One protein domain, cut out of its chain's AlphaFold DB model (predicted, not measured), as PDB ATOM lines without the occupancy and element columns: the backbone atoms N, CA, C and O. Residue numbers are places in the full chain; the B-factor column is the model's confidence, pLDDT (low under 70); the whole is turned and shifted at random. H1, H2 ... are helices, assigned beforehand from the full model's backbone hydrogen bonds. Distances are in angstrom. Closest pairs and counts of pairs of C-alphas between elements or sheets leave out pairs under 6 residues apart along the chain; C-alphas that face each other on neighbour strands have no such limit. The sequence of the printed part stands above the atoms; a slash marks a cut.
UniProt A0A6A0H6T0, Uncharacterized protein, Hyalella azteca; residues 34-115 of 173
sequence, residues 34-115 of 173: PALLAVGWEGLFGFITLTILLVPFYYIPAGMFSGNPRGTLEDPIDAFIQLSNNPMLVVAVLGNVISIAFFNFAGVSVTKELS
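This is residues 34 to 115 of the 173 residues of an uncharacterized protein of Hyalella azteca (UniProt A0A6A0H6T0). Two long helices, H1 and H3, meet near their ends as a V, and short H2 closes its wide side into an open triangle; the loop 60 to 75 makes the H1-H2 corner. The 82 printed residues hold three named helices, H1, H2, H3 in order, and no named strand: all helix, loose, radius of gyration of the C-alphas 16.6 A, spans 48 by 29 by 20 A.

Start at H1, residues 35 to 59: its residues 35 to 39 alone touch H3, residues 87 to 114, opposite ways at a steep tilt of 46 degrees; the closest C-alphas, Ala 35 and Ser 109, are 5.9 A apart. H1 is close to but not clearly touching H2, residues 76 to 85; the closest C-alphas, Tyr 58 and Pro 76, are 7.5 A apart. H2 and H3 only just touch, with 3 pairs of C-alphas within 8 A, and only at the corner; the closest, Leu 83 and Val 90, are 5.8 A apart. Every O i to N i+4 pair is within hydrogen-bond range in H2 and H3, 18 of 21 in H1.

Find C-alpha 35 at (180.166, 201.391, 251.416); H1 runs 37.1 A to C-alpha 59. H2 spans 14.3 A; H3 runs 39.8 A to C-alpha 114 at (182.950, 208.104, 262.708).

The printed part has no cut; the H1 to H2 link is long, and pLDDT is under 70 at residues 62 to 71, 73, 107 and 110 to 115.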
ATOM      1  N   PRO A  34     177.330 203.756 248.400       75.94
ATOM      2  CA  PRO A  34     177.161 202.700 249.391       75.94
ATOM      3  C   PRO A  34     178.513 202.033 249.679       75.94
ATOM      4  O   PRO A  34     179.204 201.600 248.759       75.94
ATOM      5  N   ALA A  35     178.875 201.925 250.964       70.94
ATOM      6  CA  ALA A  35     180.166 201.391 251.416       70.94
ATOM      7  C   ALA A  35     180.455 199.988 250.856       70.94
ATOM      8  O   ALA A  35     181.581 199.688 250.475       70.94
ATOM      9  N   LEU A  36     179.415 199.160 250.720       76.56
ATOM     10  CA  LEU A  36     179.528 197.814 250.158       76.56
ATOM     11  C   LEU A  36     180.013 197.816 248.697       76.56
ATOM     12  O   LEU A  36     180.790 196.950 248.312       76.56
ATOM     13  N   LEU A  37     179.581 198.792 247.889       81.12
ATOM     14  CA  LEU A  37     179.992 198.897 246.488       81.12
ATOM     15  C   LEU A  37     181.447 199.362 246.376       81.12
ATOM     16  O   LEU A  37     182.186 198.831 245.554       81.12
ATOM     17  N   ALA A  38     181.863 200.314 247.216       81.62
ATOM     18  CA  ALA A  38     183.245 200.794 247.254       81.62
ATOM     19  C   ALA A  38     184.224 199.657 247.598       81.62
ATOM     20  O   ALA A  38     185.147 199.396 246.830       81.62
ATOM     21  N   VAL A  39     183.944 198.905 248.668       81.50
ATOM     22  CA  VAL A  39     184.752 197.741 249.077       81.50
ATOM     23  C   VAL A  39     184.758 196.651 248.003       81.50
ATOM     24  O   VAL A  39     185.783 196.016 247.767       81.50
ATOM     25  N   GLY A  40     183.628 196.440 247.318       84.38
ATOM     26  CA  GLY A  40     183.543 195.495 246.203       84.38
ATOM     27  C   GLY A  40     184.481 195.853 245.046       84.38
ATOM     28  O   GLY A  40     185.175 194.980 244.527       84.38
ATOM     29  N   TRP A  41     184.550 197.136 244.672       84.88
ATOM     30  CA  TRP A  41     185.475 197.611 243.640       84.88
ATOM     31  C   TRP A  41     186.937 197.508 244.072       84.88
ATOM     32  O   TRP A  41     187.761 197.050 243.284       84.88
ATOM     33  N   GLU A  42     187.262 197.867 245.314       85.44
ATOM     34  CA  GLU A  42     188.617 197.704 245.858       85.44
ATOM     35  C   GLU A  42     189.065 196.238 245.837       85.44
ATOM     36  O   GLU A  42     190.163 195.930 245.371       85.44
ATOM     37  N   GLY A  43     188.189 195.320 246.259       85.81
ATOM     38  CA  GLY A  43     188.449 193.884 246.210       85.81
ATOM     39  C   GLY A  43     188.667 193.371 244.785       85.81
ATOM     40  O   GLY A  43     189.591 192.591 244.552       85.81
ATOM     41  N   LEU A  44     187.872 193.838 243.817       88.88
ATOM     42  CA  LEU A  44     188.010 193.444 242.413       88.88
ATOM     43  C   LEU A  44     189.334 193.932 241.807       88.88
ATOM     44  O   LEU A  44     190.053 193.144 241.192       88.88
ATOM     45  N   PHE A  45     189.684 195.208 241.999       88.94
ATOM     46  CA  PHE A  45     190.956 195.751 241.509       88.94
ATOM     47  C   PHE A  45     192.157 195.102 242.200       88.94
ATOM     48  O   PHE A  45     193.147 194.792 241.533       88.94
ATOM     49  N   GLY A  46     192.059 194.834 243.505       87.25
ATOM     50  CA  GLY A  46     193.069 194.093 244.256       87.25
ATOM     51  C   GLY A  46     193.262 192.679 243.714       87.25
ATOM     52  O   GLY A  46     194.391 192.280 243.437       87.25
ATOM     53  N   PHE A  47     192.172 191.948 243.467       88.38
ATOM     54  CA  PHE A  47     192.222 190.599 242.905       88.38
ATOM     55  C   PHE A  47     192.858 190.569 241.510       88.38
ATOM     56  O   PHE A  47     193.741 189.750 241.257       88.38
ATOM     57  N   ILE A  48     192.464 191.483 240.616       92.00
ATOM     58  CA  ILE A  48     193.040 191.585 239.264       92.00
ATOM     59  C   ILE A  48     194.539 191.891 239.347       92.00
ATOM     60  O   ILE A  48     195.344 191.220 238.704       92.00
ATOM     61  N   THR A  49     194.917 192.872 240.166       89.00
ATOM     62  CA  THR A  49     196.315 193.298 240.307       89.00
ATOM     63  C   THR A  49     197.181 192.173 240.868       89.00
ATOM     64  O   THR A  49     198.237 191.887 240.309       89.00
ATOM     65  N   LEU A  50     196.718 191.491 241.921       87.25
ATOM     66  CA  LEU A  50     197.421 190.351 242.515       87.25
ATOM     67  C   LEU A  50     197.533 189.176 241.539       87.25
ATOM     68  O   LEU A  50     198.597 188.577 241.437       87.25
ATOM     69  N   THR A  51     196.480 188.885 240.772       87.62
ATOM     70  CA  THR A  51     196.506 187.815 239.759       87.62
ATOM     71  C   THR A  51     197.542 188.100 238.669       87.62
ATOM     72  O   THR A  51     198.269 187.201 238.256       87.62
ATOM     73  N   ILE A  52     197.649 189.355 238.222       89.31
ATOM     74  CA  ILE A  52     198.664 189.763 237.241       89.31
ATOM     75  C   ILE A  52     200.069 189.692 237.850       89.31
ATOM     76  O   ILE A  52     200.986 189.233 237.175       89.31
ATOM     77  N   LEU A  53     200.241 190.115 239.106       85.62
ATOM     78  CA  LEU A  53     201.527 190.114 239.818       85.62
ATOM     79  C   LEU A  53     202.049 188.695 240.115       85.62
ATOM     80  O   LEU A  53     203.258 188.470 240.146       85.62
ATOM     81  N   LEU A  54     201.144 187.729 240.257       83.62
ATOM     82  CA  LEU A  54     201.468 186.315 240.442       83.62
ATOM     83  C   LEU A  54     202.248 185.725 239.256       83.62
ATOM     84  O   LEU A  54     203.095 184.854 239.441       83.62
ATOM     85  N   VAL A  55     202.016 186.226 238.037       82.12
ATOM     86  CA  VAL A  55     202.711 185.764 236.825       82.12
ATOM     87  C   VAL A  55     204.221 186.040 236.886       82.12
ATOM     88  O   VAL A  55     204.984 185.086 236.767       82.12
ATOM     89  N   PRO A  56     204.714 187.280 237.088       80.94
ATOM     90  CA  PRO A  56     206.145 187.518 237.234       80.94
ATOM     91  C   PRO A  56     206.720 186.894 238.512       80.94
ATOM     92  O   PRO A  56     207.843 186.397 238.467       80.94
ATOM     93  N   PHE A  57     205.979 186.859 239.627       79.88
ATOM     94  CA  PHE A  57     206.460 186.257 240.882       79.88
ATOM     95  C   PHE A  57     206.695 184.749 240.776       79.88
ATOM     96  O   PHE A  57     207.613 184.228 241.410       79.88
ATOM     97  N   TYR A  58     205.958 184.070 239.897       76.19
ATOM     98  CA  TYR A  58     206.205 182.672 239.566       76.19
ATOM     99  C   TYR A  58     207.571 182.435 238.896       76.19
ATOM    100  O   TYR A  58     208.198 181.401 239.121       76.19
ATOM    101  N   TYR A  59     208.061 183.380 238.088       75.06
ATOM    102  CA  TYR A  59     209.314 183.218 237.337       75.06
ATOM    103  C   TYR A  59     210.557 183.736 238.068       75.06
ATOM    104  O   TYR A  59     211.673 183.447 237.637       75.06
ATOM    105  N   ILE A  60     210.399 184.502 239.151       75.19
ATOM    106  CA  ILE A  60     211.533 185.078 239.879       75.19
ATOM    107  C   ILE A  60     212.078 184.052 240.891       75.19
ATOM    108  O   ILE A  60     211.354 183.654 241.811       75.19
ATOM    109  N   PRO A  61     213.356 183.640 240.777       70.19
ATOM    110  CA  PRO A  61     213.990 182.769 241.757       70.19
ATOM    111  C   PRO A  61     214.289 183.551 243.044       70.19
ATOM    112  O   PRO A  61     214.966 184.579 243.014       70.19
ATOM    113  N   ALA A  62     213.804 183.063 244.184       63.81
ATOM    114  CA  ALA A  62     213.945 183.732 245.478       63.81
ATOM    115  C   ALA A  62     215.149 183.255 246.302       63.81
ATOM    116  O   ALA A  62     215.430 183.814 247.365       63.81
ATOM    117  N   GLY A  63     215.868 182.225 245.845       65.62
ATOM    118  CA  GLY A  63     217.050 181.698 246.530       65.62
ATOM    119  C   GLY A  63     216.768 181.367 248.003       65.62
ATOM    120  O   GLY A  63     215.946 180.510 248.305       65.62
ATOM    121  N   MET A  64     217.432 182.069 248.927       59.16
ATOM    122  CA  MET A  64     217.300 181.870 250.382       59.16
ATOM    123  C   MET A  64     215.924 182.281 250.953       59.16
ATOM    124  O   MET A  64     215.608 181.913 252.081       59.16
ATOM    125  N   PHE A  65     215.105 183.024 250.198       60.28
ATOM    126  CA  PHE A  65     213.768 183.464 250.622       60.28
ATOM    127  C   PHE A  65     212.639 182.500 250.228       60.28
ATOM    128  O   PHE A  65     211.518 182.664 250.702       60.28
ATOM    129  N   SER A  66     212.908 181.484 249.402       58.06
ATOM    130  CA  SER A  66     211.917 180.462 249.037       58.06
ATOM    131  C   SER A  66     212.125 179.174 249.822       58.06
ATOM    132  O   SER A  66     213.157 178.521 249.681       58.06
ATOM    133  N   GLY A  67     211.103 178.761 250.574       58.66
ATOM    134  CA  GLY A  67     210.997 177.410 251.140       58.66
ATOM    135  C   GLY A  67     210.415 176.373 250.168       58.66
ATOM    136  O   GLY A  67     210.240 175.219 250.553       58.66
ATOM    137  N   ASN A  68     210.090 176.773 248.932       62.75
ATOM    138  CA  ASN A  68     209.450 175.906 247.945       62.75
ATOM    139  C   ASN A  68     210.455 175.023 247.187       62.75
ATOM    140  O   ASN A  68     211.561 175.480 246.887       62.75
ATOM    141  N   PRO A  69     210.053 173.805 246.763       60.91
ATOM    142  CA  PRO A  69     210.922 172.862 246.047       60.91
ATOM    143  C   PRO A  69     211.551 173.426 244.765       60.91
ATOM    144  O   PRO A  69     212.584 172.939 244.314       60.91
ATOM    145  N   ARG A  70     210.920 174.444 244.164       60.28
ATOM    146  CA  ARG A  70     211.352 175.096 242.920       60.28
ATOM    147  C   ARG A  70     212.197 176.355 243.113       60.28
ATOM    148  O   ARG A  70     212.688 176.897 242.129       60.28
ATOM    149  N   GLY A  71     212.380 176.827 244.345       64.44
ATOM    150  CA  GLY A  71     213.203 178.005 244.612       64.44
ATOM    151  C   GLY A  71     212.633 179.336 244.084       64.44
ATOM    152  O   GLY A  71     213.390 180.292 243.914       64.44
ATOM    153  N   THR A  72     211.335 179.395 243.765       70.25
ATOM    154  CA  THR A  72     210.624 180.581 243.245       70.25
ATOM    155  C   THR A  72     209.975 181.384 244.374       70.25
ATOM    156  O   THR A  72     209.701 180.830 245.440       70.25
ATOM    157  N   LEU A  73     209.736 182.684 244.156       66.62
ATOM    158  CA  LEU A  73     209.106 183.564 245.158       66.62
ATOM    159  C   LEU A  73     207.710 183.079 245.557       66.62
ATOM    160  O   LEU A  73     207.414 182.993 246.745       66.62
ATOM    161  N   GLU A  74     206.883 182.718 244.578       71.50
ATOM    162  CA  GLU A  74     205.553 182.156 244.804       71.50
ATOM    163  C   GLU A  74     205.316 180.982 243.845       71.50
ATOM    164  O   GLU A  74     205.655 181.054 242.663       71.50
ATOM    165  N   ASP A  75     204.745 179.882 244.346       77.94
ATOM    166  CA  ASP A  75     204.278 178.768 243.508       77.94
ATOM    167  C   ASP A  75     202.764 178.584 243.699       77.94
ATOM    168  O   ASP A  75     202.331 177.861 244.604       77.94
ATOM    169  N   PRO A  76     201.932 179.263 242.887       77.81
ATOM    170  CA  PRO A  76     200.484 179.160 243.009       77.81
ATOM    171  C   PRO A  76     199.986 177.748 242.706       77.81
ATOM    172  O   PRO A  76     199.007 177.311 243.300       77.81
ATOM    173  N   ILE A  77     200.647 177.022 241.799       80.62
ATOM    174  CA  ILE A  77     200.199 175.696 241.362       80.62
ATOM    175  C   ILE A  77     200.350 174.705 242.514       80.62
ATOM    176  O   ILE A  77     199.410 173.967 242.810       80.62
ATOM    177  N   ASP A  78     201.496 174.727 243.197       80.62
ATOM    178  CA  ASP A  78     201.709 173.884 244.373       80.62
ATOM    179  C   ASP A  78     200.744 174.253 245.512       80.62
ATOM    180  O   ASP A  78     200.127 173.375 246.117       80.62
ATOM    181  N   ALA A  79     200.498 175.550 245.728       82.19
ATOM    182  CA  ALA A  79     199.526 176.013 246.717       82.19
ATOM    183  C   ALA A  79     198.096 175.504 246.431       82.19
ATOM    184  O   ALA A  79     197.409 175.052 247.349       82.19
ATOM    185  N   PHE A  80     197.647 175.509 245.169       84.44
ATOM    186  CA  PHE A  80     196.333 174.967 244.796       84.44
ATOM    187  C   PHE A  80     196.241 173.450 244.990       84.44
ATOM    188  O   PHE A  80     195.199 172.948 245.417       84.44
ATOM    189  N   ILE A  81     197.321 172.713 244.721       85.44
ATOM    190  CA  ILE A  81     197.376 171.264 244.954       85.44
ATOM    191  C   ILE A  81     197.298 170.964 246.457       85.44
ATOM    192  O   ILE A  81     196.510 170.112 246.873       85.44
ATOM    193  N   GLN A  82     198.051 171.690 247.288       84.38
ATOM    194  CA  GLN A  82     197.994 171.553 248.749       84.38
ATOM    195  C   GLN A  82     196.603 171.882 249.304       84.38
ATOM    196  O   GLN A  82     196.107 171.186 250.193       84.38
ATOM    197  N   LEU A  83     195.950 172.903 248.741       86.44
ATOM    198  CA  LEU A  83     194.596 173.294 249.111       86.44
ATOM    199  C   LEU A  83     193.578 172.197 248.760       86.44
ATOM    200  O   LEU A  83     192.746 171.853 249.590       86.44
ATOM    201  N   SER A  84     193.678 171.599 247.570       84.81
ATOM    202  CA  SER A  84     192.801 170.497 247.144       84.81
ATOM    203  C   SER A  84     192.971 169.238 248.005       84.81
ATOM    204  O   SER A  84     191.999 168.564 248.342       84.81
ATOM    205  N   ASN A  85     194.207 168.935 248.407       90.69
ATOM    206  CA  ASN A  85     194.522 167.715 249.148       90.69
ATOM    207  C   ASN A  85     194.102 167.751 250.625       90.69
ATOM    208  O   ASN A  85     193.965 166.690 251.234       90.69
ATOM    209  N   ASN A  86     193.912 168.932 251.226       90.56
ATOM    210  CA  ASN A  86     193.577 169.044 252.644       90.56
ATOM    211  C   ASN A  86     192.327 169.914 252.881       90.56
ATOM    212  O   ASN A  86     192.425 171.144 252.932       90.56
ATOM    213  N   PRO A  87     191.152 169.303 253.125       86.12
ATOM    214  CA  PRO A  87     189.909 170.048 253.308       86.12
ATOM    215  C   PRO A  87     189.920 170.942 254.557       86.12
ATOM    216  O   PRO A  87     189.221 171.953 254.591       86.12
ATOM    217  N   MET A  88     190.735 170.633 255.573       91.31
ATOM    218  CA  MET A  88     190.878 171.488 256.754       91.31
ATOM    219  C   MET A  88     191.562 172.819 256.408       91.31
ATOM    220  O   MET A  88     191.165 173.864 256.924       91.31
ATOM    221  N   LEU A  89     192.539 172.800 255.491       89.56
ATOM    222  CA  LEU A  89     193.171 174.019 254.979       89.56
ATOM    223  C   LEU A  89     192.179 174.850 254.163       89.56
ATOM    224  O   LEU A  89     192.136 176.064 254.332       89.56
ATOM    225  N   VAL A  90     191.332 174.210 253.350       88.62
ATOM    226  CA  VAL A  90     190.280 174.904 252.584       88.62
ATOM    227  C   VAL A  90     189.358 175.687 253.508       88.62
ATOM    228  O   VAL A  90     189.120 176.870 253.282       88.62
ATOM    229  N   VAL A  91     188.871 175.050 254.575       91.75
ATOM    230  CA  VAL A  91     187.989 175.707 255.547       91.75
ATOM    231  C   VAL A  91     188.706 176.868 256.241       91.75
ATOM    232  O   VAL A  91     188.117 177.938 256.388       91.75
ATOM    233  N   ALA A  92     189.976 176.698 256.619       89.75
ATOM    234  CA  ALA A  92     190.763 177.764 257.236       89.75
ATOM    235  C   ALA A  92     190.969 178.964 256.293       89.75
ATOM    236  O   ALA A  92     190.789 180.109 256.708       89.75
ATOM    237  N   VAL A  93     191.286 178.715 255.018       89.88
ATOM    238  CA  VAL A  93     191.474 179.757 253.996       89.88
ATOM    239  C   VAL A  93     190.160 180.478 253.701       89.88
ATOM    240  O   VAL A  93     190.124 181.706 253.717       89.88
ATOM    241  N   LEU A  94     189.061 179.744 253.497       89.69
ATOM    242  CA  LEU A  94     187.740 180.340 253.275       89.69
ATOM    243  C   LEU A  94     187.282 181.172 254.476       89.69
ATOM    244  O   LEU A  94     186.802 182.291 254.301       89.69
ATOM    245  N   GLY A  95     187.476 180.663 255.695       90.62
ATOM    246  CA  GLY A  95     187.188 181.406 256.919       90.62
ATOM    247  C   GLY A  95     188.003 182.697 257.015       90.62
ATOM    248  O   GLY A  95     187.463 183.745 257.368       90.62
ATOM    249  N   ASN A  96     189.282 182.648 256.631       88.25
ATOM    250  CA  ASN A  96     190.142 183.824 256.594       88.25
ATOM    251  C   ASN A  96     189.649 184.863 255.570       88.25
ATOM    252  O   ASN A  96     189.490 186.031 255.920       88.25
ATOM    253  N   VAL A  97     189.309 184.436 254.348       87.56
ATOM    254  CA  VAL A  97     188.772 185.316 253.294       87.56
ATOM    255  C   VAL A  97     187.481 186.002 253.744       87.56
ATOM    256  O   VAL A  97     187.356 187.221 253.622       87.56
ATOM    257  N   ILE A  98     186.539 185.247 254.317       88.81
ATOM    258  CA  ILE A  98     185.273 185.796 254.825       88.81
ATOM    259  C   ILE A  98     185.534 186.800 255.954       88.81
ATOM    260  O   ILE A  98     184.939 187.879 255.970       88.81
ATOM    261  N   SER A  99     186.456 186.486 256.871       85.62
ATOM    262  CA  SER A  99     186.830 187.389 257.963       85.62
ATOM    263  C   SER A  99     187.420 188.702 257.445       85.62
ATOM    264  O   SER A  99     187.082 189.766 257.960       85.62
ATOM    265  N   ILE A 100     188.288 188.647 256.432       85.81
ATOM    266  CA  ILE A 100     188.892 189.839 255.825       85.81
ATOM    267  C   ILE A 100     187.832 190.663 255.087       85.81
ATOM    268  O   ILE A 100     187.820 191.889 255.208       85.81
ATOM    269  N   ALA A 101     186.915 190.020 254.360       82.75
ATOM    270  CA  ALA A 101     185.828 190.709 253.671       82.75
ATOM    271  C   ALA A 101     184.920 191.461 254.658       82.75
ATOM    272  O   ALA A 101     184.624 192.641 254.457       82.75
ATOM    273  N   PHE A 102     184.541 190.812 255.764       82.88
ATOM    274  CA  PHE A 102     183.738 191.442 256.810       82.88
ATOM    275  C   PHE A 102     184.487 192.586 257.504       82.88
ATOM    276  O   PHE A 102     183.912 193.649 257.730       82.88
ATOM    277  N   PHE A 103     185.781 192.405 257.795       79.88
ATOM    278  CA  PHE A 103     186.614 193.447 258.397       79.88
ATOM    279  C   PHE A 103     186.724 194.686 257.500       79.88
ATOM    280  O   PHE A 103     186.565 195.802 257.986       79.88
ATOM    281  N   ASN A 104     186.938 194.508 256.192       80.38
ATOM    282  CA  ASN A 104     186.996 195.627 255.250       80.38
ATOM    283  C   ASN A 104     185.644 196.337 255.128       80.38
ATOM    284  O   ASN A 104     185.594 197.562 255.194       80.38
ATOM    285  N   PHE A 105     184.538 195.590 255.045       79.12
ATOM    286  CA  PHE A 105     183.198 196.178 255.042       79.12
ATOM    287  C   PHE A 105     182.917 197.003 256.308       79.12
ATOM    288  O   PHE A 105     182.499 198.159 256.216       79.12
ATOM    289  N   ALA A 106     183.194 196.438 257.486       76.88
ATOM    290  CA  ALA A 106     183.038 197.134 258.757       76.88
ATOM    291  C   ALA A 106     183.953 198.368 258.841       76.88
ATOM    292  O   ALA A 106     183.506 199.427 259.274       76.88
ATOM    293  N   GLY A 107     185.198 198.267 258.367       69.62
ATOM    294  CA  GLY A 107     186.156 199.371 258.327       69.62
ATOM    295  C   GLY A 107     185.662 200.559 257.503       69.62
ATOM    296  O   GLY A 107     185.683 201.686 257.993       69.62
ATOM    297  N   VAL A 108     185.157 200.323 256.288       72.06
ATOM    298  CA  VAL A 108     184.607 201.390 255.429       72.06
ATOM    299  C   VAL A 108     183.305 201.955 255.999       72.06
ATOM    300  O   VAL A 108     183.086 203.167 255.965       72.06
ATOM    301  N   SER A 109     182.459 201.105 256.587       72.81
ATOM    302  CA  SER A 109     181.238 201.550 257.265       72.81
ATOM    303  C   SER A 109     181.540 202.457 258.463       72.81
ATOM    304  O   SER A 109     180.862 203.462 258.647       72.81
ATOM    305  N   VAL A 110     182.572 202.149 259.257       66.38
ATOM    306  CA  VAL A 110     182.997 202.987 260.390       66.38
ATOM    307  C   VAL A 110     183.616 204.298 259.908       66.38
ATOM    308  O   VAL A 110     183.297 205.345 260.465       66.38
ATOM    309  N   THR A 111     184.438 204.290 258.849       66.44
ATOM    310  CA  THR A 111     184.999 205.530 258.279       66.44
ATOM    311  C   THR A 111     183.902 206.487 257.807       66.44
ATOM    312  O   THR A 111     184.055 207.704 257.928       66.44
ATOM    313  N   LYS A 112     182.785 205.946 257.299       62.53
ATOM    314  CA  LYS A 112     181.633 206.728 256.840       62.53
ATOM    315  C   LYS A 112     180.884 207.428 257.981       62.53
ATOM    316  O   LYS A 112     180.416 208.542 257.779       62.53
ATOM    317  N   GLU A 113     180.803 206.803 259.156       62.66
ATOM    318  CA  GLU A 113     180.017 207.301 260.296       62.66
ATOM    319  C   GLU A 113     180.859 208.049 261.354       62.66
ATOM    320  O   GLU A 113     180.349 208.942 262.023       62.66
ATOM    321  N   LEU A 114     182.145 207.703 261.536       59.03
ATOM    322  CA  LEU A 114     182.950 208.104 262.708       59.03
ATOM    323  C   LEU A 114     184.376 208.615 262.384       59.03
ATOM    324  O   LEU A 114     185.145 208.872 263.311       59.03
ATOM    325  N   SER A 115     184.722 208.831 261.103       62.66
ATOM    326  CA  SER A 115     186.020 209.332 260.575       62.66
ATOM    327  C   SER A 115     187.191 208.326 260.511       62.66
ATOM    328  O   SER A 115     187.182 207.285 261.165       62.66
TER     329      SER A 115